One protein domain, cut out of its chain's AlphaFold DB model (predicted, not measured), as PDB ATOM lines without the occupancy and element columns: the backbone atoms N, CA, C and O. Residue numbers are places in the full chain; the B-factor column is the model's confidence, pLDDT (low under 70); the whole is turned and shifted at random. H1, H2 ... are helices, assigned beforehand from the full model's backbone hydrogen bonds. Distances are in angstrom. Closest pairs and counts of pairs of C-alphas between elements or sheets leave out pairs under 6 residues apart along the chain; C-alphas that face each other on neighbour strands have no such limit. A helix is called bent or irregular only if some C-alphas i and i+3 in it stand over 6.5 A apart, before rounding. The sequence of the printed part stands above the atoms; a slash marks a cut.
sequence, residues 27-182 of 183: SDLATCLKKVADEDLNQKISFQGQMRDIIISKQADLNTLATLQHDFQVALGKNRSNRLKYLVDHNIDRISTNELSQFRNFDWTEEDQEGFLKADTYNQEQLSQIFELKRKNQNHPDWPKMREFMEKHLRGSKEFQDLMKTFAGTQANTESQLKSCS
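AT A GLANCE: This is residues 27 to 182 of the 183 residues of an uncharacterized protein of Candidatus Nitronauta litoralis (UniProt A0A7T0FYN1). What shape does the model show? Four long helices, H7, H1, H2 and H5, stand side by side in a row, each running opposite ways to the next, with H5 tilted the most. H6 crosses one end of the row, and near the other end lie the short H3 and H4, with H4 crossing H2. What is it made of, and how large is it? The printed part has 156 residues with seven named helices, H1 to H7 in order along the chain, and no named strand, so its class is all helix. It is compact, with a radius of gyration of the C-alphas of 17.4 A, and its outline is only just flat, spanning 48 by 33 by 18 A.

IN THESE COORDINATES: Where do the first two helices run? H1 holds residues 27 to 58, from C-alpha 27 at (183.409, 164.788, 49.861), and is 47.1 A long from first to last C-alpha. H2 holds residues 60 to 90 and is 45.2 A long. H2 is irregular, with C-alphas 61 and 64 7.5 A apart, and has a kink of 28 degrees near residue 67. What follows up to residue 138? H3 is residues 100 to 104, 6.1 A, and H4 is residues 110 to 119, 14.2 A. H5 is residues 121 to 138, 26.1 A, and ends with C-alpha 138 at (157.122, 141.982, 71.980). Which helices come last? H6 is residues 143 to 154, 14.6 A; it is neither bent nor irregular, but only just, as C-alphas 151 and 154 are 6.4 A apart. H7 is residues 158 to 180, 33.5 A, and ends with C-alpha 180 at (170.893, 172.271, 51.880).

HOW THE PARTS SIT: How do the long helices stand to each other? H1 and H2 form a helical hairpin: they touch at a shallow tilt of 5 degrees, opposite ways, with the closest C-alphas, those of Ile 56 and Asn 63, 5.3 A apart. H1 also touches H7, at a shallow tilt of 3 degrees, opposite ways, with the closest C-alphas, those of Val 36 and Leu 178, 6.3 A apart. H2, the hub, touches H5 with residues 65 to 79 alone, at a shallow tilt of 31 degrees, opposite ways; the closest C-alphas, those of Phe 72 and Leu 133, are 5.4 A apart. What else does the hub touch? With 3 pairs of C-alphas within 8 A each, H2 only just touches H4, about perpendicular at 85 degrees, and H6, about perpendicular at 87 degrees. The closest C-alphas are those of Tyr 86 and Phe 116, 6.8 A apart, and those of Leu 62 and Met 146, 6.8 A apart. H4 and H5 touch only at the corner, and only just, with 3 pairs within 8 A. Where is H3, and which helices are apart? H3 only just touches H7, with 3 pairs within 8 A, the closest C-alphas being those of Leu 100 and Glu 175, 5.4 A apart; H3 and H1 are near each other. Among the pairs that are apart are H2 and H7, and H1 and H5. What do the backbone N and O atoms show? In H1, H3, H4, H5 and H7 every O i to N i+4 pair is within hydrogen-bond range; in H2 it is 25 of 27 and in H6 7 of 8.

THE WHOLE: How far does it reach? The two C-alphas farthest apart are those of Ser 27 and Lys 152, at 49.4 A. Is there a cut or a long link? The printed part has no cut, and no link is long; the link from H2 to H3, 9 residues, is short, and the others are tight. How confident is the model? The mean pLDDT of the printed part is 96.4, and no printed residue is under 70.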
ATOM      1  N   SER A  27     182.992 164.707  48.454       75.88
ATOM      2  CA  SER A  27     183.409 164.788  49.861       75.88
ATOM      3  C   SER A  27     182.539 165.723  50.720       75.88
ATOM      4  O   SER A  27     182.269 165.415  51.884       75.88
ATOM      5  N   ASP A  28     182.082 166.849  50.171       88.75
ATOM      6  CA  ASP A  28     181.256 167.838  50.872       88.75
ATOM      7  C   ASP A  28     179.823 167.318  51.046       88.75
ATOM      8  O   ASP A  28     179.266 167.391  52.147       88.75
ATOM      9  N   LEU A  29     179.267 166.683  50.004       91.88
ATOM     10  CA  LEU A  29     177.958 166.025  50.067       91.88
ATOM     11  C   LEU A  29     177.962 164.891  51.101       91.88
ATOM     12  O   LEU A  29     177.110 164.867  51.989       91.88
ATOM     13  N   ALA A  30     178.943 163.986  51.041       94.38
ATOM     14  CA  ALA A  30     179.053 162.876  51.988       94.38
ATOM     15  C   ALA A  30     179.143 163.366  53.443       94.38
ATOM     16  O   ALA A  30     178.455 162.850  54.329       94.38
ATOM     17  N   THR A  31     179.947 164.404  53.685       95.75
ATOM     18  CA  THR A  31     180.079 165.025  55.010       95.75
ATOM     19  C   THR A  31     178.754 165.629  55.478       95.75
ATOM     20  O   THR A  31     178.352 165.411  56.625       95.75
ATOM     21  N   CYS A  32     178.040 166.332  54.595       96.00
ATOM     22  CA  CYS A  32     176.736 166.914  54.904       96.00
ATOM     23  C   CYS A  32     175.699 165.840  55.266       96.00
ATOM     24  O   CYS A  32     175.073 165.919  56.324       96.00
ATOM     25  N   LEU A  33     175.569 164.788  54.450       96.44
ATOM     26  CA  LEU A  33     174.595 163.716  54.677       96.44
ATOM     27  C   LEU A  33     174.856 162.958  55.981       96.44
ATOM     28  O   LEU A  33     173.917 162.673  56.726       96.44
ATOM     29  N   LYS A  34     176.125 162.672  56.299       97.50
ATOM     30  CA  LYS A  34     176.501 162.030  57.568       97.50
ATOM     31  C   LYS A  34     176.129 162.894  58.769       97.50
ATOM     32  O   LYS A  34     175.573 162.374  59.735       97.50
ATOM     33  N   LYS A  35     176.370 164.206  58.688       97.38
ATOM     34  CA  LYS A  35     175.976 165.160  59.729       97.38
ATOM     35  C   LYS A  35     174.457 165.190  59.918       97.38
ATOM     36  O   LYS A  35     173.990 165.065  61.047       97.38
ATOM     37  N   VAL A  36     173.687 165.279  58.832       97.19
ATOM     38  CA  VAL A  36     172.214 165.235  58.887       97.19
ATOM     39  C   VAL A  36     171.723 163.920  59.503       97.19
ATOM     40  O   VAL A  36     170.817 163.931  60.334       97.19
ATOM     41  N   ALA A  37     172.344 162.788  59.162       97.38
ATOM     42  CA  ALA A  37     172.002 161.487  59.734       97.38
ATOM     43  C   ALA A  37     172.276 161.398  61.246       97.38
ATOM     44  O   ALA A  37     171.512 160.753  61.972       97.38
ATOM     45  N   ASP A  38     173.345 162.034  61.729       98.06
ATOM     46  CA  ASP A  38     173.662 162.115  63.157       98.06
ATOM     47  C   ASP A  38     172.695 163.022  63.917       98.06
ATOM     48  O   ASP A  38     172.212 162.658  64.993       98.06
ATOM     49  N   GLU A  39     172.356 164.177  63.351       97.06
ATOM     50  CA  GLU A  39     171.380 165.089  63.948       97.06
ATOM     51  C   GLU A  39     169.981 164.451  64.015       97.06
ATOM     52  O   GLU A  39     169.353 164.468  65.078       97.06
ATOM     53  N   ASP A  40     169.532 163.795  62.941       96.81
ATOM     54  CA  ASP A  40     168.272 163.040  62.895       96.81
ATOM     55  C   ASP A  40     168.234 161.911  63.941       96.81
ATOM     56  O   ASP A  40     167.231 161.724  64.640       96.81
ATOM     57  N   LEU A  41     169.334 161.162  64.087       97.94
ATOM     58  CA  LEU A  41     169.455 160.111  65.095       97.94
ATOM     59  C   LEU A  41     169.364 160.683  66.514       97.94
ATOM     60  O   LEU A  41     168.589 160.179  67.329       97.94
ATOM     61  N   ASN A  42     170.116 161.742  66.811       98.25
ATOM     62  CA  ASN A  42     170.144 162.354  68.140       98.25
ATOM     63  C   ASN A  42     168.772 162.915  68.542       98.25
ATOM     64  O   ASN A  42     168.333 162.722  69.678       98.25
ATOM     65  N   GLN A  43     168.052 163.534  67.603       97.56
ATOM     66  CA  GLN A  43     166.680 163.997  67.823       97.56
ATOM     67  C   GLN A  43     165.733 162.834  68.146       97.56
ATOM     68  O   GLN A  43     164.942 162.923  69.086       97.56
ATOM     69  N   LYS A  44     165.832 161.715  67.414       96.94
ATOM     70  CA  LYS A  44     165.032 160.510  67.682       96.94
ATOM     71  C   LYS A  44     165.353 159.897  69.041       96.94
ATOM     72  O   LYS A  44     164.423 159.529  69.752       96.94
ATOM     73  N   ILE A  45     166.630 159.810  69.418       98.56
ATOM     74  CA  ILE A  45     167.046 159.315  70.741       98.56
ATOM     75  C   ILE A  45     166.451 160.197  71.841       98.56
ATOM     76  O   ILE A  45     165.821 159.680  72.761       98.56
ATOM     77  N   SER A  46     166.581 161.520  71.714       98.31
ATOM     78  CA  SER A  46     166.012 162.471  72.676       98.31
ATOM     79  C   SER A  46     164.491 162.330  72.792       98.31
ATOM     80  O   SER A  46     163.961 162.242  73.898       98.31
ATOM     81  N   PHE A  47     163.785 162.229  71.661       98.50
ATOM     82  CA  PHE A  47     162.338 162.014  71.638       98.50
ATOM     83  C   PHE A  47     161.929 160.710  72.337       98.50
ATOM     84  O   PHE A  47     161.013 160.718  73.157       98.50
ATOM     85  N   GLN A  48     162.609 159.594  72.048       98.62
ATOM     86  CA  GLN A  48     162.317 158.314  72.701       98.62
ATOM     87  C   GLN A  48     162.577 158.393  74.211       98.62
ATOM     88  O   GLN A  48     161.783 157.865  74.989       98.62
ATOM     89  N   GLY A  49     163.666 159.046  74.634       98.75
ATOM     90  CA  GLY A  49     164.002 159.223  76.048       98.75
ATOM     91  C   GLY A  49     162.927 160.012  76.792       98.75
ATOM     92  O   GLY A  49     162.394 159.544  77.794       98.75
ATOM     93  N   GLN A  50     162.516 161.154  76.235       98.69
ATOM     94  CA  GLN A  50     161.437 161.967  76.800       98.69
ATOM     95  C   GLN A  50     160.102 161.212  76.830       98.69
ATOM     96  O   GLN A  50     159.384 161.276  77.824       98.69
ATOM     97  N   MET A  51     159.776 160.443  75.785       98.62
ATOM     98  CA  MET A  51     158.567 159.613  75.759       98.62
ATOM     99  C   MET A  51     158.552 158.602  76.911       98.62
ATOM    100  O   MET A  51     157.557 158.487  77.627       98.62
ATOM    101  N   ARG A  52     159.669 157.893  77.114       98.69
ATOM    102  CA  ARG A  52     159.846 156.951  78.224       98.69
ATOM    103  C   ARG A  52     159.647 157.649  79.569       98.69
ATOM    104  O   ARG A  52     158.906 157.140  80.406       98.69
ATOM    105  N   ASP A  53     160.263 158.809  79.763       98.69
ATOM    106  CA  ASP A  53     160.216 159.530  81.036       98.69
ATOM    107  C   ASP A  53     158.799 160.043  81.354       98.69
ATOM    108  O   ASP A  53     158.342 159.953  82.498       98.69
ATOM    109  N   ILE A  54     158.041 160.487  80.343       98.50
ATOM    110  CA  ILE A  54     156.625 160.845  80.525       98.50
ATOM    111  C   ILE A  54     155.804 159.608  80.921       98.50
ATOM    112  O   ILE A  54     154.993 159.689  81.844       98.50
ATOM    113  N   ILE A  55     156.017 158.456  80.272       98.50
ATOM    114  CA  ILE A  55     155.314 157.211  80.624       98.50
ATOM    115  C   ILE A  55     155.618 156.816  82.075       98.50
ATOM    116  O   ILE A  55     154.690 156.595  82.849       98.50
ATOM    117  N   ILE A  56     156.895 156.785  82.466       98.38
ATOM    118  CA  ILE A  56     157.325 156.387  83.816       98.38
ATOM    119  C   ILE A  56     156.772 157.335  84.882       98.38
ATOM    120  O   ILE A  56     156.299 156.878  85.920       98.38
ATOM    121  N   SER A  57     156.806 158.648  84.634       98.19
ATOM    122  CA  SER A  57     156.333 159.641  85.609       98.19
ATOM    123  C   SER A  57     154.827 159.566  85.869       98.19
ATOM    124  O   SER A  57     154.380 159.880  86.970       98.19
ATOM    125  N   LYS A  58     154.039 159.135  84.876       97.69
ATOM    126  CA  LYS A  58     152.580 159.000  84.990       97.69
ATOM    127  C   LYS A  58     152.133 157.595  85.397       97.69
ATOM    128  O   LYS A  58     151.071 157.463  85.993       97.69
ATOM    129  N   GLN A  59     152.916 156.566  85.075       97.81
ATOM    130  CA  GLN A  59     152.573 155.166  85.304       97.81
ATOM    131  C   GLN A  59     153.843 154.340  85.580       97.81
ATOM    132  O   GLN A  59     154.371 153.641  84.714       97.81
ATOM    133  N   ALA A  60     154.344 154.421  86.816       98.12
ATOM    134  CA  ALA A  60     155.641 153.860  87.211       98.12
ATOM    135  C   ALA A  60     155.767 152.339  87.005       98.12
ATOM    136  O   ALA A  60     156.858 151.838  86.738       98.12
ATOM    137  N   ASP A  61     154.662 151.595  87.091       98.25
ATOM    138  CA  ASP A  61     154.666 150.146  86.869       98.25
ATOM    139  C   ASP A  61     154.912 149.741  85.402       98.25
ATOM    140  O   ASP A  61     155.278 148.598  85.146       98.25
ATOM    141  N   LEU A  62     154.818 150.675  84.447       98.56
ATOM    142  CA  LEU A  62     155.186 150.454  83.046       98.56
ATOM    143  C   LEU A  62     156.681 150.678  82.763       98.56
ATOM    144  O   LEU A  62     157.094 150.549  81.610       98.56
ATOM    145  N   ASN A  63     157.503 150.996  83.770       98.62
ATOM    146  CA  ASN A  63     158.915 151.358  83.591       98.62
ATOM    147  C   ASN A  63     159.721 150.333  82.780       98.62
ATOM    148  O   ASN A  63     160.392 150.697  81.813       98.62
ATOM    149  N   THR A  64     159.618 149.048  83.122       98.62
ATOM    150  CA  THR A  64     160.364 147.988  82.429       98.62
ATOM    151  C   THR A  64     160.021 147.945  80.940       98.62
ATOM    152  O   THR A  64     160.920 147.963  80.099       98.62
ATOM    153  N   LEU A  65     158.729 147.952  80.595       98.69
ATOM    154  CA  LEU A  65     158.290 147.930  79.201       98.69
ATOM    155  C   LEU A  65     158.620 149.242  78.472       98.69
ATOM    156  O   LEU A  65     159.083 149.202  77.336       98.69
ATOM    157  N   ALA A  66     158.435 150.398  79.112       98.62
ATOM    158  CA  ALA A  66     158.780 151.695  78.528       98.62
ATOM    159  C   ALA A  66     160.278 151.778  78.192       98.62
ATOM    160  O   ALA A  66     160.647 152.238  77.111       98.62
ATOM    161  N   THR A  67     161.134 151.282  79.088       98.81
ATOM    162  CA  THR A  67     162.586 151.222  78.887       98.81
ATOM    163  C   THR A  67     162.960 150.240  77.776       98.81
ATOM    164  O   THR A  67     163.715 150.603  76.879       98.81
ATOM    165  N   LEU A  68     162.374 149.036  77.753       98.69
ATOM    166  CA  LEU A  68     162.602 148.066  76.671       98.69
ATOM    167  C   LEU A  68     162.190 148.613  75.298       98.69
ATOM    168  O   LEU A  68     162.919 148.443  74.320       98.69
ATOM    169  N   GLN A  69     161.038 149.281  75.220       98.56
ATOM    170  CA  GLN A  69     160.564 149.904  73.989       98.56
ATOM    171  C   GLN A  69     161.489 151.052  73.562       98.56
ATOM    172  O   GLN A  69     161.834 151.125  72.382       98.56
ATOM    173  N   HIS A  70     161.916 151.912  74.492       98.69
ATOM    174  CA  HIS A  70     162.909 152.961  74.239       98.69
ATOM    175  C   HIS A  70     164.190 152.376  73.635       98.69
ATOM    176  O   HIS A  70     164.593 152.772  72.541       98.69
ATOM    177  N   ASP A  71     164.793 151.397  74.308       98.75
ATOM    178  CA  ASP A  71     166.067 150.809  73.894       98.75
ATOM    179  C   ASP A  71     165.947 150.140  72.525       98.75
ATOM    180  O   ASP A  71     166.824 150.293  71.673       98.75
ATOM    181  N   PHE A  72     164.827 149.457  72.273       98.69
ATOM    182  CA  PHE A  72     164.536 148.864  70.973       98.69
ATOM    183  C   PHE A  72     164.446 149.922  69.864       98.69
ATOM    184  O   PHE A  72     165.075 149.764  68.816       98.69
ATOM    185  N   GLN A  73     163.712 151.019  70.081       98.56
ATOM    186  CA  GLN A  73     163.600 152.099  69.092       98.56
ATOM    187  C   GLN A  73     164.937 152.814  68.860       98.56
ATOM    188  O   GLN A  73     165.272 153.128  67.716       98.56
ATOM    189  N   VAL A  74     165.733 153.027  69.912       98.56
ATOM    190  CA  VAL A  74     167.082 153.600  69.804       98.56
ATOM    191  C   VAL A  74     168.003 152.682  69.002       98.56
ATOM    192  O   VAL A  74     168.708 153.161  68.113       98.56
ATOM    193  N   ALA A  75     167.982 151.373  69.259       98.31
ATOM    194  CA  ALA A  75     168.788 150.406  68.519       98.31
ATOM    195  C   ALA A  75     168.412 150.375  67.025       98.31
ATOM    196  O   ALA A  75     169.297 150.435  66.171       98.31
ATOM    197  N   LEU A  76     167.112 150.384  66.698       97.94
ATOM    198  CA  LEU A  76     166.637 150.503  65.313       97.94
ATOM    199  C   LEU A  76     167.096 151.809  64.649       97.94
ATOM    200  O   LEU A  76     167.526 151.800  63.496       97.94
ATOM    201  N   GLY A  77     167.018 152.931  65.372       97.19
ATOM    202  CA  GLY A  77     167.475 154.233  64.889       97.19
ATOM    203  C   GLY A  77     168.970 154.240  64.567       97.19
ATOM    204  O   GLY A  77     169.357 154.658  63.476       97.19
ATOM    205  N   LYS A  78     169.797 153.722  65.483       97.69
ATOM    206  CA  LYS A  78     171.251 153.593  65.300       97.69
ATOM    207  C   LYS A  78     171.592 152.718  64.100       97.69
ATOM    208  O   LYS A  78     172.381 153.134  63.259       97.69
ATOM    209  N   ASN A  79     170.956 151.553  63.979       97.38
ATOM    210  CA  ASN A  79     171.196 150.657  62.853       97.38
ATOM    211  C   ASN A  79     170.825 151.307  61.514       97.38
ATOM    212  O   ASN A  79     171.610 151.245  60.573       97.38
ATOM    213  N   ARG A  80     169.683 152.001  61.434       97.19
ATOM    214  CA  ARG A  80     169.310 152.744  60.221       97.19
ATOM    215  C   ARG A  80     170.314 153.852  59.891       97.19
ATOM    216  O   ARG A  80     170.670 153.989  58.727       97.19
ATOM    217  N   SER A  81     170.767 154.619  60.883       97.06
ATOM    218  CA  SER A  81     171.782 155.663  60.672       97.06
ATOM    219  C   SER A  81     173.095 155.063  60.156       97.06
ATOM    220  O   SER A  81     173.639 155.538  59.165       97.06
ATOM    221  N   ASN A  82     173.550 153.949  60.732       97.12
ATOM    222  CA  ASN A  82     174.755 153.253  60.274       97.12
ATOM    223  C   ASN A  82     174.624 152.727  58.840       97.12
ATOM    224  O   ASN A  82     175.551 152.880  58.051       97.12
ATOM    225  N   ARG A  83     173.468 152.158  58.483       97.56
ATOM    226  CA  ARG A  83     173.170 151.731  57.108       97.56
ATOM    227  C   ARG A  83     173.208 152.895  56.121       97.56
ATOM    228  O   ARG A  83     173.788 152.774  55.050       97.56
ATOM    229  N   LEU A  84     172.649 154.040  56.506       97.19
ATOM    230  CA  LEU A  84     172.704 155.246  55.688       97.19
ATOM    231  C   LEU A  84     174.146 155.711  55.482       97.19
ATOM    232  O   LEU A  84     174.552 155.958  54.354       97.19
ATOM    233  N   LYS A  85     174.941 155.793  56.555       96.81
ATOM    234  CA  LYS A  85     176.357 156.181  56.471       96.81
ATOM    235  C   LYS A  85     177.159 155.218  55.597       96.81
ATOM    236  O   LYS A  85     177.970 155.673  54.802       96.81
ATOM    237  N   TYR A  86     176.879 153.919  55.699       97.19
ATOM    238  CA  TYR A  86     177.452 152.911  54.813       97.19
ATOM    239  C   TYR A  86     177.111 153.196  53.344       97.19
ATOM    240  O   TYR A  86     178.019 153.243  52.520       97.19
ATOM    241  N   LEU A  87     175.845 153.468  53.010       96.62
ATOM    242  CA  LEU A  87     175.467 153.841  51.642       96.62
ATOM    243  C   LEU A  87     176.116 155.146  51.184       96.62
ATOM    244  O   LEU A  87     176.547 155.221  50.045       96.62
ATOM    245  N   VAL A  88     176.248 156.148  52.053       96.06
ATOM    246  CA  VAL A  88     176.969 157.386  51.713       96.06
ATOM    247  C   VAL A  88     178.420 157.095  51.313       96.06
ATOM    248  O   VAL A  88     178.936 157.743  50.409       96.06
ATOM    249  N   ASP A  89     179.061 156.112  51.945       96.12
ATOM    250  CA  ASP A  89     180.452 155.745  51.660       96.12
ATOM    251  C   ASP A  89     180.632 154.855  50.423       96.12
ATOM    252  O   ASP A  89     181.702 154.866  49.819       96.12
ATOM    253  N   HIS A  90     179.608 154.089  50.035       95.62
ATOM    254  CA  HIS A  90     179.736 153.061  48.994       95.62
ATOM    255  C   HIS A  90     178.893 153.337  47.746       95.62
ATOM    256  O   HIS A  90     179.228 152.863  46.663       95.62
ATOM    257  N   ASN A  91     177.781 154.062  47.880       95.00
ATOM    258  CA  ASN A  91     176.813 154.295  46.811       95.00
ATOM    259  C   ASN A  91     175.939 155.538  47.095       95.00
ATOM    260  O   ASN A  91     174.726 155.446  47.302       95.00
ATOM    261  N   ILE A  92     176.582 156.709  47.152       93.38
ATOM    262  CA  ILE A  92     175.951 157.973  47.568       93.38
ATOM    263  C   ILE A  92     174.778 158.398  46.672       93.38
ATOM    264  O   ILE A  92     173.818 158.982  47.168       93.38
ATOM    265  N   ASP A  93     174.807 158.035  45.387       92.44
ATOM    266  CA  ASP A  93     173.779 158.389  44.397       92.44
ATOM    267  C   ASP A  93     172.405 157.764  44.701       92.44
ATOM    268  O   ASP A  93     171.380 158.213  44.189       92.44
ATOM    269  N   ARG A  94     172.357 156.741  45.565       92.69
ATOM    270  CA  ARG A  94     171.108 156.116  46.034       92.69
ATOM    271  C   ARG A  94     170.446 156.877  47.185       92.69
ATOM    272  O   ARG A  94     169.343 156.514  47.598       92.69
ATOM    273  N   ILE A  95     171.087 157.920  47.718       93.44
ATOM    274  CA  ILE A  95     170.552 158.725  48.817       93.44
ATOM    275  C   ILE A  95     169.814 159.945  48.266       93.44
ATOM    276  O   ILE A  95     170.415 160.893  47.769       93.44
ATOM    277  N   SER A  96     168.488 159.947  48.416       92.00
ATOM    278  CA  SER A  96     167.668 161.117  48.091       92.00
ATOM    279  C   SER A  96     167.808 162.205  49.154       92.00
ATOM    280  O   SER A  96     167.695 161.949  50.355       92.00
ATOM    281  N   THR A  97     167.977 163.438  48.691       92.75
ATOM    282  CA  THR A  97     168.031 164.666  49.499       92.75
ATOM    283  C   THR A  97     166.783 165.538  49.355       92.75
ATOM    284  O   THR A  97     166.633 166.543  50.050       92.75
ATOM    285  N   ASN A  98     165.865 165.156  48.468       90.31
ATOM    286  CA  ASN A  98     164.680 165.951  48.153       90.31
ATOM    287  C   ASN A  98     163.657 165.928  49.291       90.31
ATOM    288  O   ASN A  98     163.029 166.943  49.598       90.31
ATOM    289  N   GLU A  99     163.499 164.765  49.926       91.00
ATOM    290  CA  GLU A  99     162.511 164.535  50.973       91.00
ATOM    291  C   GLU A  99     163.098 163.711  52.117       91.00
ATOM    292  O   GLU A  99     163.736 162.674  51.916       91.00
ATOM    293  N   LEU A 100     162.790 164.119  53.348       91.50
ATOM    294  CA  LEU A 100     163.220 163.409  54.551       91.50
ATOM    295  C   LEU A 100     162.647 161.982  54.634       91.50
ATOM    296  O   LEU A 100     163.269 161.085  55.204       91.50
ATOM    297  N   SER A 101     161.456 161.761  54.075       91.81
ATOM    298  CA  SER A 101     160.833 160.439  53.948       91.81
ATOM    299  C   SER A 101     161.700 159.502  53.102       91.81
ATOM    300  O   SER A 101     161.978 158.388  53.539       91.81
ATOM    301  N   GLN A 102     162.165 159.950  51.939       91.50
ATOM    302  CA  GLN A 102     163.002 159.168  51.031       91.50
ATOM    303  C   GLN A 102     164.401 158.953  51.612       91.50
ATOM    304  O   GLN A 102     164.890 157.829  51.614       91.50
ATOM    305  N   PHE A 103     164.992 159.983  52.225       92.94
ATOM    306  CA  PHE A 103     166.267 159.871  52.945       92.94
ATOM    307  C   PHE A 103     166.238 158.811  54.053       92.94
ATOM    308  O   PHE A 103     167.217 158.114  54.294       92.94
ATOM    309  N   ARG A 104     165.104 158.662  54.746       91.75
ATOM    310  CA  ARG A 104     164.928 157.660  55.812       91.75
ATOM    311  C   ARG A 104     164.537 156.273  55.294       91.75
ATOM    312  O   ARG A 104     164.648 155.312  56.058       91.75
ATOM    313  N   ASN A 105     164.055 156.181  54.058       92.00
ATOM    314  CA  ASN A 105     163.580 154.959  53.410       92.00
ATOM    315  C   ASN A 105     164.367 154.706  52.118       92.00
ATOM    316  O   ASN A 105     163.779 154.495  51.058       92.00
ATOM    317  N   PHE A 106     165.695 154.765  52.215       91.94
ATOM    318  CA  PHE A 106     166.580 154.390  51.118       91.94
ATOM    319  C   PHE A 106     166.371 152.922  50.741       91.94
ATOM    320  O   PHE A 106     166.067 152.078  51.592       91.94
ATOM    321  N   ASP A 107     166.547 152.634  49.456       92.81
ATOM    322  CA  ASP A 107     166.570 151.267  48.959       92.81
ATOM    323  C   ASP A 107     167.760 150.517  49.581       92.81
ATOM    324  O   ASP A 107     168.870 151.045  49.638       92.81
ATOM    325  N   TRP A 108     167.518 149.317  50.105       95.62
ATOM    326  CA  TRP A 108     168.509 148.516  50.825       95.62
ATOM    327  C   TRP A 108     168.471 147.088  50.296       95.62
ATOM    328  O   TRP A 108     167.492 146.370  50.514       95.62
ATOM    329  N   THR A 109     169.527 146.686  49.598       97.00
ATOM    330  CA  THR A 109     169.599 145.397  48.907       97.00
ATOM    331  C   THR A 109     170.233 144.317  49.780       97.00
ATOM    332  O   THR A 109     170.778 144.573  50.858       97.00
ATOM    333  N   GLU A 110     170.179 143.074  49.303       97.50
ATOM    334  CA  GLU A 110     170.931 141.968  49.900       97.50
ATOM    335  C   GLU A 110     172.447 142.201  49.808       97.50
ATOM    336  O   GLU A 110     173.163 141.944  50.774       97.50
ATOM    337  N   GLU A 111     172.931 142.777  48.703       97.75
ATOM    338  CA  GLU A 111     174.341 143.144  48.531       97.75
ATOM    339  C   GLU A 111     174.784 144.194  49.564       97.75
ATOM    340  O   GLU A 111     175.821 144.023  50.210       97.75
ATOM    341  N   ASP A 112     173.964 145.227  49.799       97.62
ATOM    342  CA  ASP A 112     174.217 146.221  50.849       97.62
ATOM    343  C   ASP A 112     174.285 145.552  52.222       97.62
ATOM    344  O   ASP A 112     175.172 145.844  53.024       97.62
ATOM    345  N   GLN A 113     173.358 144.628  52.494       97.69
ATOM    346  CA  GLN A 113     173.306 143.895  53.752       97.69
ATOM    347  C   GLN A 113     174.566 143.049  53.965       97.69
ATOM    348  O   GLN A 113     175.118 143.062  55.065       97.69
ATOM    349  N   GLU A 114     175.034 142.330  52.950       97.62
ATOM    350  CA  GLU A 114     176.265 141.546  53.046       97.62
ATOM    351  C   GLU A 114     177.499 142.424  53.245       97.62
ATOM    352  O   GLU A 114     178.316 142.145  54.126       97.62
ATOM    353  N   GLY A 115     177.638 143.481  52.442       97.56
ATOM    354  CA  GLY A 115     178.762 144.406  52.535       97.56
ATOM    355  C   GLY A 115     178.799 145.118  53.889       97.56
ATOM    356  O   GLY A 115     179.837 145.141  54.549       97.56
ATOM    357  N   PHE A 116     177.645 145.571  54.380       97.44
ATOM    358  CA  PHE A 116     177.496 146.192  55.696       97.44
ATOM    359  C   PHE A 116     177.938 145.272  56.842       97.44
ATOM    360  O   PHE A 116     178.615 145.719  57.767       97.44
ATOM    361  N   LEU A 117     177.592 143.981  56.793       97.00
ATOM    362  CA  LEU A 117     177.999 143.016  57.823       97.00
ATOM    363  C   LEU A 117     179.465 142.590  57.732       97.00
ATOM    364  O   LEU A 117     180.011 142.129  58.736       97.00
ATOM    365  N   LYS A 118     180.083 142.705  56.553       96.75
ATOM    366  CA  LYS A 118     181.515 142.448  56.340       96.75
ATOM    367  C   LYS A 118     182.376 143.657  56.715       96.75
ATOM    368  O   LYS A 118     183.522 143.469  57.109       96.75
ATOM    369  N   ALA A 119     181.833 144.871  56.606       95.50
ATOM    370  CA  ALA A 119     182.558 146.112  56.862       95.50
ATOM    371  C   ALA A 119     182.954 146.299  58.337       95.50
ATOM    372  O   ALA A 119     184.010 146.864  58.607       95.50
ATOM    373  N   ASP A 120     182.130 145.835  59.284       94.31
ATOM    374  CA  ASP A 120     182.392 145.977  60.722       94.31
ATOM    375  C   ASP A 120     181.658 144.894  61.534       94.31
ATOM    376  O   ASP A 120     180.451 144.683  61.367       94.31
ATOM    377  N   THR A 121     182.358 144.232  62.460       93.56
ATOM    378  CA  THR A 121     181.764 143.257  63.393       93.56
ATOM    379  C   THR A 121     180.694 143.887  64.284       93.56
ATOM    380  O   THR A 121     179.704 143.231  64.616       93.56
ATOM    381  N   TYR A 122     180.823 145.178  64.597       93.69
ATOM    382  CA  TYR A 122     179.835 145.938  65.361       93.69
ATOM    383  C   TYR A 122     178.437 145.913  64.717       93.69
ATOM    384  O   TYR A 122     177.416 145.899  65.410       93.69
ATOM    385  N   ASN A 123     178.353 145.838  63.386       93.75
ATOM    386  CA  ASN A 123     177.074 145.783  62.679       93.75
ATOM    387  C   ASN A 123     176.319 144.467  62.939       93.75
ATOM    388  O   ASN A 123     175.089 144.467  63.034       93.75
ATOM    389  N   GLN A 124     177.040 143.356  63.109       94.62
ATOM    390  CA  GLN A 124     176.456 142.060  63.472       94.62
ATOM    391  C   GLN A 124     175.965 142.059  64.927       94.62
ATOM    392  O   GLN A 124     174.867 141.574  65.227       94.62
ATOM    393  N   GLU A 125     176.744 142.658  65.828       95.12
ATOM    394  CA  GLU A 125     176.378 142.822  67.237       95.12
ATOM    395  C   GLU A 125     175.108 143.669  67.388       95.12
ATOM    396  O   GLU A 125     174.191 143.285  68.117       95.12
ATOM    397  N   GLN A 126     174.998 144.771  66.637       95.69
ATOM    398  CA  GLN A 126     173.792 145.599  66.622       95.69
ATOM    399  C   GLN A 126     172.544 144.817  66.196       95.69
ATOM    400  O   GLN A 126     171.494 144.958  66.824       95.69
ATOM    401  N   LEU A 127     172.625 143.987  65.149       96.44
ATOM    402  CA  LEU A 127     171.479 143.175  64.720       96.44
ATOM    403  C   LEU A 127     171.071 142.155  65.786       96.44
ATOM    404  O   LEU A 127     169.879 141.984  66.051       96.44
ATOM    405  N   SER A 128     172.052 141.530  66.436       96.94
ATOM    406  CA  SER A 128     171.815 140.596  67.542       96.94
ATOM    407  C   SER A 128     171.136 141.296  68.722       96.94
ATOM    408  O   SER A 128     170.150 140.801  69.272       96.94
ATOM    409  N   GLN A 129     171.592 142.505  69.062       97.62
ATOM    410  CA  GLN A 129     170.976 143.335  70.093       97.62
ATOM    411  C   GLN A 129     169.530 143.714  69.737       97.62
ATOM    412  O   GLN A 129     168.641 143.607  70.582       97.62
ATOM    413  N   ILE A 130     169.273 144.132  68.493       98.38
ATOM    414  CA  ILE A 130     167.927 144.465  68.003       98.38
ATOM    415  C   ILE A 130     166.997 143.256  68.108       98.38
ATOM    416  O   ILE A 130     165.855 143.409  68.546       98.38
ATOM    417  N   PHE A 131     167.469 142.065  67.732       98.25
ATOM    418  CA  PHE A 131     166.692 140.832  67.836       98.25
ATOM    419  C   PHE A 131     166.304 140.530  69.290       98.25
ATOM    420  O   PHE A 131     165.124 140.320  69.584       98.25
ATOM    421  N   GLU A 132     167.265 140.589  70.212       98.44
ATOM    422  CA  GLU A 132     167.006 140.335  71.631       98.44
ATOM    423  C   GLU A 132     166.066 141.370  72.254       98.44
ATOM    424  O   GLU A 132     165.133 141.008  72.978       98.44
ATOM    425  N   LEU A 133     166.258 142.655  71.944       98.56
ATOM    426  CA  LEU A 133     165.369 143.725  72.397       98.56
ATOM    427  C   LEU A 133     163.957 143.540  71.842       98.56
ATOM    428  O   LEU A 133     162.998 143.596  72.608       98.56
ATOM    429  N   LYS A 134     163.816 143.241  70.544       98.38
ATOM    430  CA  LYS A 134     162.521 142.953  69.915       98.38
ATOM    431  C   LYS A 134     161.816 141.804  70.623       98.38
ATOM    432  O   LYS A 134     160.643 141.936  70.960       98.38
ATOM    433  N   ARG A 135     162.523 140.699  70.875       98.56
ATOM    434  CA  ARG A 135     161.978 139.514  71.543       98.56
ATOM    435  C   ARG A 135     161.493 139.833  72.956       98.56
ATOM    436  O   ARG A 135     160.374 139.464  73.301       98.56
ATOM    437  N   LYS A 136     162.306 140.516  73.769       98.44
ATOM    438  CA  LYS A 136     161.936 140.915  75.141       98.44
ATOM    439  C   LYS A 136     160.760 141.886  75.148       98.44
ATOM    440  O   LYS A 136     159.832 141.719  75.927       98.44
ATOM    441  N   ASN A 137     160.798 142.863  74.247       97.88
ATOM    442  CA  ASN A 137     159.766 143.868  74.096       97.88
ATOM    443  C   ASN A 137     158.438 143.228  73.673       97.88
ATOM    444  O   ASN A 137     157.474 143.308  74.415       97.88
ATOM    445  N   GLN A 138     158.372 142.526  72.538       97.25
ATOM    446  CA  GLN A 138     157.122 141.982  71.980       97.25
ATOM    447  C   GLN A 138     156.434 140.938  72.869       97.25
ATOM    448  O   GLN A 138     155.212 140.831  72.828       97.25
ATOM    449  N   ASN A 139     157.198 140.204  73.680       98.25
ATOM    450  CA  ASN A 139     156.661 139.188  74.589       98.25
ATOM    451  C   ASN A 139     156.364 139.724  76.001       98.25
ATOM    452  O   ASN A 139     156.042 138.941  76.891       98.25
ATOM    453  N   HIS A 140     156.494 141.033  76.238       98.38
ATOM    454  CA  HIS A 140     156.246 141.602  77.559       98.38
ATOM    455  C   HIS A 140     154.745 141.545  77.917       98.38
ATOM    456  O   HIS A 140     153.916 141.997  77.118       98.38
ATOM    457  N   PRO A 141     154.364 141.055  79.113       98.62
ATOM    458  CA  PRO A 141     152.957 140.879  79.486       98.62
ATOM    459  C   PRO A 141     152.185 142.199  79.613       98.62
ATOM    460  O   PRO A 141     150.977 142.219  79.403       98.62
ATOM    461  N   ASP A 142     152.870 143.313  79.889       98.75
ATOM    462  CA  ASP A 142     152.236 144.622  80.114       98.75
ATOM    463  C   ASP A 142     151.802 145.369  78.843       98.75
ATOM    464  O   ASP A 142     151.298 146.489  78.926       98.75
ATOM    465  N   TRP A 143     151.950 144.788  77.648       98.44
ATOM    466  CA  TRP A 143     151.515 145.447  76.412       98.44
ATOM    467  C   TRP A 143     150.046 145.887  76.390       98.44
ATOM    468  O   TRP A 143     149.796 147.010  75.944       98.44
ATOM    469  N   PRO A 144     149.066 145.074  76.835       98.69
ATOM    470  CA  PRO A 144     147.674 145.511  76.907       98.69
ATOM    471  C   PRO A 144     147.515 146.771  77.765       98.69
ATOM    472  O   PRO A 144     146.895 147.739  77.326       98.69
ATOM    473  N   LYS A 145     148.175 146.800  78.927       98.50
ATOM    474  CA  LYS A 145     148.167 147.937  79.850       98.50
ATOM    475  C   LYS A 145     148.851 149.172  79.267       98.50
ATOM    476  O   LYS A 145     148.312 150.269  79.361       98.50
ATOM    477  N   MET A 146     150.003 149.001  78.616       98.44
ATOM    478  CA  MET A 146     150.695 150.082  77.911       98.44
ATOM    479  C   MET A 146     149.795 150.697  76.836       98.44
ATOM    480  O   MET A 146     149.675 151.914  76.768       98.44
ATOM    481  N   ARG A 147     149.124 149.884  76.008       98.56
ATOM    482  CA  ARG A 147     148.220 150.397  74.962       98.56
ATOM    483  C   ARG A 147     147.061 151.191  75.551       98.56
ATOM    484  O   ARG A 147     146.804 152.296  75.082       98.56
ATOM    485  N   GLU A 148     146.415 150.657  76.584       98.56
ATOM    486  CA  GLU A 148     145.334 151.352  77.284       98.56
ATOM    487  C   GLU A 148     145.812 152.686  77.869       98.56
ATOM    488  O   GLU A 148     145.172 153.716  77.658       98.56
ATOM    489  N   PHE A 149     146.966 152.690  78.544       98.31
ATOM    490  CA  PHE A 149     147.559 153.903  79.098       98.31
ATOM    491  C   PHE A 149     147.855 154.948  78.015       98.31
ATOM    492  O   PHE A 149     147.480 156.116  78.151       98.31
ATOM    493  N   MET A 150     148.480 154.527  76.912       97.69
ATOM    494  CA  MET A 150     148.781 155.400  75.779       97.69
ATOM    495  C   MET A 150     147.505 156.041  75.220       97.69
ATOM    496  O   MET A 150     147.480 157.243  74.956       97.69
ATOM    497  N   GLU A 151     146.452 155.245  75.034       97.88
ATOM    498  CA  GLU A 151     145.191 155.678  74.440       97.88
ATOM    499  C   GLU A 151     144.392 156.609  75.354       97.88
ATOM    500  O   GLU A 151     143.989 157.687  74.920       97.88
ATOM    501  N   LYS A 152     144.183 156.210  76.612       97.44
ATOM    502  CA  LYS A 152     143.266 156.895  77.532       97.44
ATOM    503  C   LYS A 152     143.912 158.034  78.314       97.44
ATOM    504  O   LYS A 152     143.211 158.962  78.709       97.44
ATOM    505  N   HIS A 153     145.221 157.969  78.563       96.50
ATOM    506  CA  HIS A 153     145.886 158.877  79.502       96.50
ATOM    507  C   HIS A 153     147.010 159.687  78.860       96.50
ATOM    508  O   HIS A 153     147.110 160.887  79.113       96.50
ATOM    509  N   LEU A 154     147.847 159.067  78.022       96.75
ATOM    510  CA  LEU A 154     149.025 159.754  77.494       96.75
ATOM    511  C   LEU A 154     148.707 160.669  76.309       96.75
ATOM    512  O   LEU A 154     149.095 161.831  76.325       96.75
ATOM    513  N   ARG A 155     147.997 160.181  75.282       95.25
ATOM    514  CA  ARG A 155     147.780 160.931  74.025       95.25
ATOM    515  C   ARG A 155     147.102 162.289  74.218       95.25
ATOM    516  O   ARG A 155     147.376 163.222  73.467       95.25
ATOM    517  N   GLY A 156     146.210 162.388  75.202       95.69
ATOM    518  CA  GLY A 156     145.515 163.629  75.551       95.69
ATOM    519  C   GLY A 156     146.293 164.541  76.502       95.69
ATOM    520  O   GLY A 156     145.840 165.650  76.771       95.69
ATOM    521  N   SER A 157     147.434 164.095  77.035       97.75
ATOM    522  CA  SER A 157     148.206 164.867  78.005       97.75
ATOM    523  C   SER A 157     148.952 166.017  77.326       97.75
ATOM    524  O   SER A 157     149.447 165.894  76.202       97.75
ATOM    525  N   LYS A 158     149.064 167.146  78.035       98.06
ATOM    526  CA  LYS A 158     149.780 168.327  77.542       98.06
ATOM    527  C   LYS A 158     151.252 168.016  77.255       98.06
ATOM    528  O   LYS A 158     151.768 168.422  76.223       98.06
ATOM    529  N   GLU A 159     151.908 167.262  78.132       97.94
ATOM    530  CA  GLU A 159     153.322 166.903  77.999       97.94
ATOM    531  C   GLU A 159     153.577 166.061  76.744       97.94
ATOM    532  O   GLU A 159     154.541 166.304  76.022       97.94
ATOM    533  N   PHE A 160     152.684 165.113  76.435       97.88
ATOM    534  CA  PHE A 160     152.768 164.338  75.200       97.88
ATOM    535  C   PHE A 160     152.566 165.223  73.963       97.88
ATOM    536  O   PHE A 160     153.333 165.131  73.006       97.88
ATOM    537  N   GLN A 161     151.562 166.106  73.973       98.38
ATOM    538  CA  GLN A 161     151.300 167.024  72.859       98.38
ATOM    539  C   GLN A 161     152.470 167.984  72.609       98.38
ATOM    540  O   GLN A 161     152.877 168.178  71.461       98.38
ATOM    541  N   ASP A 162     153.048 168.543  73.673       98.44
ATOM    542  CA  ASP A 162     154.211 169.430  73.601       98.44
ATOM    543  C   ASP A 162     155.452 168.684  73.072       98.44
ATOM    544  O   ASP A 162     156.180 169.214  72.224       98.44
ATOM    545  N   LEU A 163     155.660 167.429  73.497       98.25
ATOM    546  CA  LEU A 163     156.725 166.568  72.976       98.25
ATOM    547  C   LEU A 163     156.543 166.292  71.475       98.25
ATOM    548  O   LEU A 163     157.489 166.440  70.700       98.25
ATOM    549  N   MET A 164     155.328 165.945  71.040       98.12
ATOM    550  CA  MET A 164     155.029 165.696  69.626       98.12
ATOM    551  C   MET A 164     155.227 166.949  68.766       98.12
ATOM    552  O   MET A 164     155.785 166.858  67.672       98.12
ATOM    553  N   LYS A 165     154.826 168.126  69.263       98.06
ATOM    554  CA  LYS A 165     155.045 169.409  68.581       98.06
ATOM    555  C   LYS A 165     156.533 169.725  68.439       98.06
ATOM    556  O   LYS A 165     156.975 170.095  67.353       98.06
ATOM    557  N   THR A 166     157.301 169.548  69.514       97.69
ATOM    558  CA  THR A 166     158.761 169.716  69.496       97.69
ATOM    559  C   THR A 166     159.389 168.787  68.465       97.69
ATOM    560  O   THR A 166     160.140 169.239  67.603       97.69
ATOM    561  N   PHE A 167     159.020 167.503  68.485       96.88
ATOM    562  CA  PHE A 167     159.562 166.524  67.550       96.88
ATOM    563  C   PHE A 167     159.231 166.869  66.093       96.88
ATOM    564  O   PHE A 167     160.126 166.855  65.250       96.88
ATOM    565  N   ALA A 168     157.994 167.271  65.788       96.44
ATOM    566  CA  ALA A 168     157.624 167.732  64.448       96.44
ATOM    567  C   ALA A 168     158.480 168.927  63.983       96.44
ATOM    568  O   ALA A 168     158.967 168.933  62.854       96.44
ATOM    569  N   GLY A 169     158.739 169.896  64.870       95.94
ATOM    570  CA  GLY A 169     159.636 171.019  64.585       95.94
ATOM    571  C   GLY A 169     161.068 170.576  64.261       95.94
ATOM    572  O   GLY A 169     161.664 171.059  63.300       95.94
ATOM    573  N   THR A 170     161.604 169.602  65.003       95.31
ATOM    574  CA  THR A 170     162.946 169.055  64.726       95.31
ATOM    575  C   THR A 170     163.027 168.320  63.382       95.31
ATOM    576  O   THR A 170     164.032 168.430  62.677       95.31
ATOM    577  N   GLN A 171     161.946 167.652  62.959       94.81
ATOM    578  CA  GLN A 171     161.889 167.018  61.639       94.81
ATOM    579  C   GLN A 171     161.909 168.047  60.507       94.81
ATOM    580  O   GLN A 171     162.648 167.857  59.545       94.81
ATOM    581  N   ALA A 172     161.170 169.151  60.643       94.62
ATOM    582  CA  ALA A 172     161.189 170.231  59.657       94.62
ATOM    583  C   ALA A 172     162.586 170.866  59.527       94.62
ATOM    584  O   ALA A 172     163.045 171.143  58.419       94.62
ATOM    585  N   ASN A 173     163.300 171.041  60.647       94.88
ATOM    586  CA  ASN A 173     164.687 171.509  60.619       94.88
ATOM    587  C   ASN A 173     165.615 170.518  59.896       94.88
ATOM    588  O   ASN A 173     166.389 170.922  59.034       94.88
ATOM    589  N   THR A 174     165.498 169.225  60.202       95.62
ATOM    590  CA  THR A 174     166.283 168.165  59.545       95.62
ATOM    591  C   THR A 174     166.024 168.124  58.040       95.62
ATOM    592  O   THR A 174     166.951 167.983  57.251       95.62
ATOM    593  N   GLU A 175     164.770 168.293  57.615       95.75
ATOM    594  CA  GLU A 175     164.422 168.368  56.196       95.75
ATOM    595  C   GLU A 175     165.058 169.585  55.506       95.75
ATOM    596  O   GLU A 175     165.568 169.467  54.393       95.75
ATOM    597  N   SER A 176     165.080 170.743  56.171       94.94
ATOM    598  CA  SER A 176     165.759 171.944  55.665       94.94
ATOM    599  C   SER A 176     167.265 171.718  55.485       94.94
ATOM    600  O   SER A 176     167.829 172.035  54.437       94.94
ATOM    601  N   GLN A 177     167.915 171.102  56.476       95.31
ATOM    602  CA  GLN A 177     169.338 170.764  56.407       95.31
ATOM    603  C   GLN A 177     169.634 169.762  55.290       95.31
ATOM    604  O   GLN A 177     170.587 169.950  54.539       95.31
ATOM    605  N   LEU A 178     168.798 168.734  55.135       95.94
ATOM    606  CA  LEU A 178     168.940 167.747  54.069       95.94
ATOM    607  C   LEU A 178     168.907 168.405  52.682       95.94
ATOM    608  O   LEU A 178     169.787 168.148  51.862       95.94
ATOM    609  N   LYS A 179     167.945 169.305  52.445       94.12
ATOM    610  CA  LYS A 179     167.840 170.054  51.181       94.12
ATOM    611  C   LYS A 179     169.066 170.931  50.934       94.12
ATOM    612  O   LYS A 179     169.495 171.076  49.794       94.12
ATOM    613  N   SER A 180     169.664 171.479  51.994       93.06
ATOM    614  CA  SER A 180     170.893 172.271  51.880       93.06
ATOM    615  C   SER A 180     172.119 171.453  51.467       93.06
ATOM    616  O   SER A 180     173.057 172.034  50.942       93.06
ATOM    617  N   CYS A 181     172.106 170.123  51.624       91.88
ATOM    618  CA  CYS A 181     173.214 169.276  51.179       91.88
ATOM    619  C   CYS A 181     173.337 169.182  49.648       91.88
ATOM    620  O   CYS A 181     174.352 168.697  49.168       91.88
ATOM    621  N   SER A 182     172.311 169.584  48.887       80.50
ATOM    622  CA  SER A 182     172.281 169.474  47.413       80.50
ATOM    623  C   SER A 182     172.525 170.788  46.672       80.50
ATOM    624  O   SER A 182     172.488 170.789  45.444       80.50
TER     625      SER A 182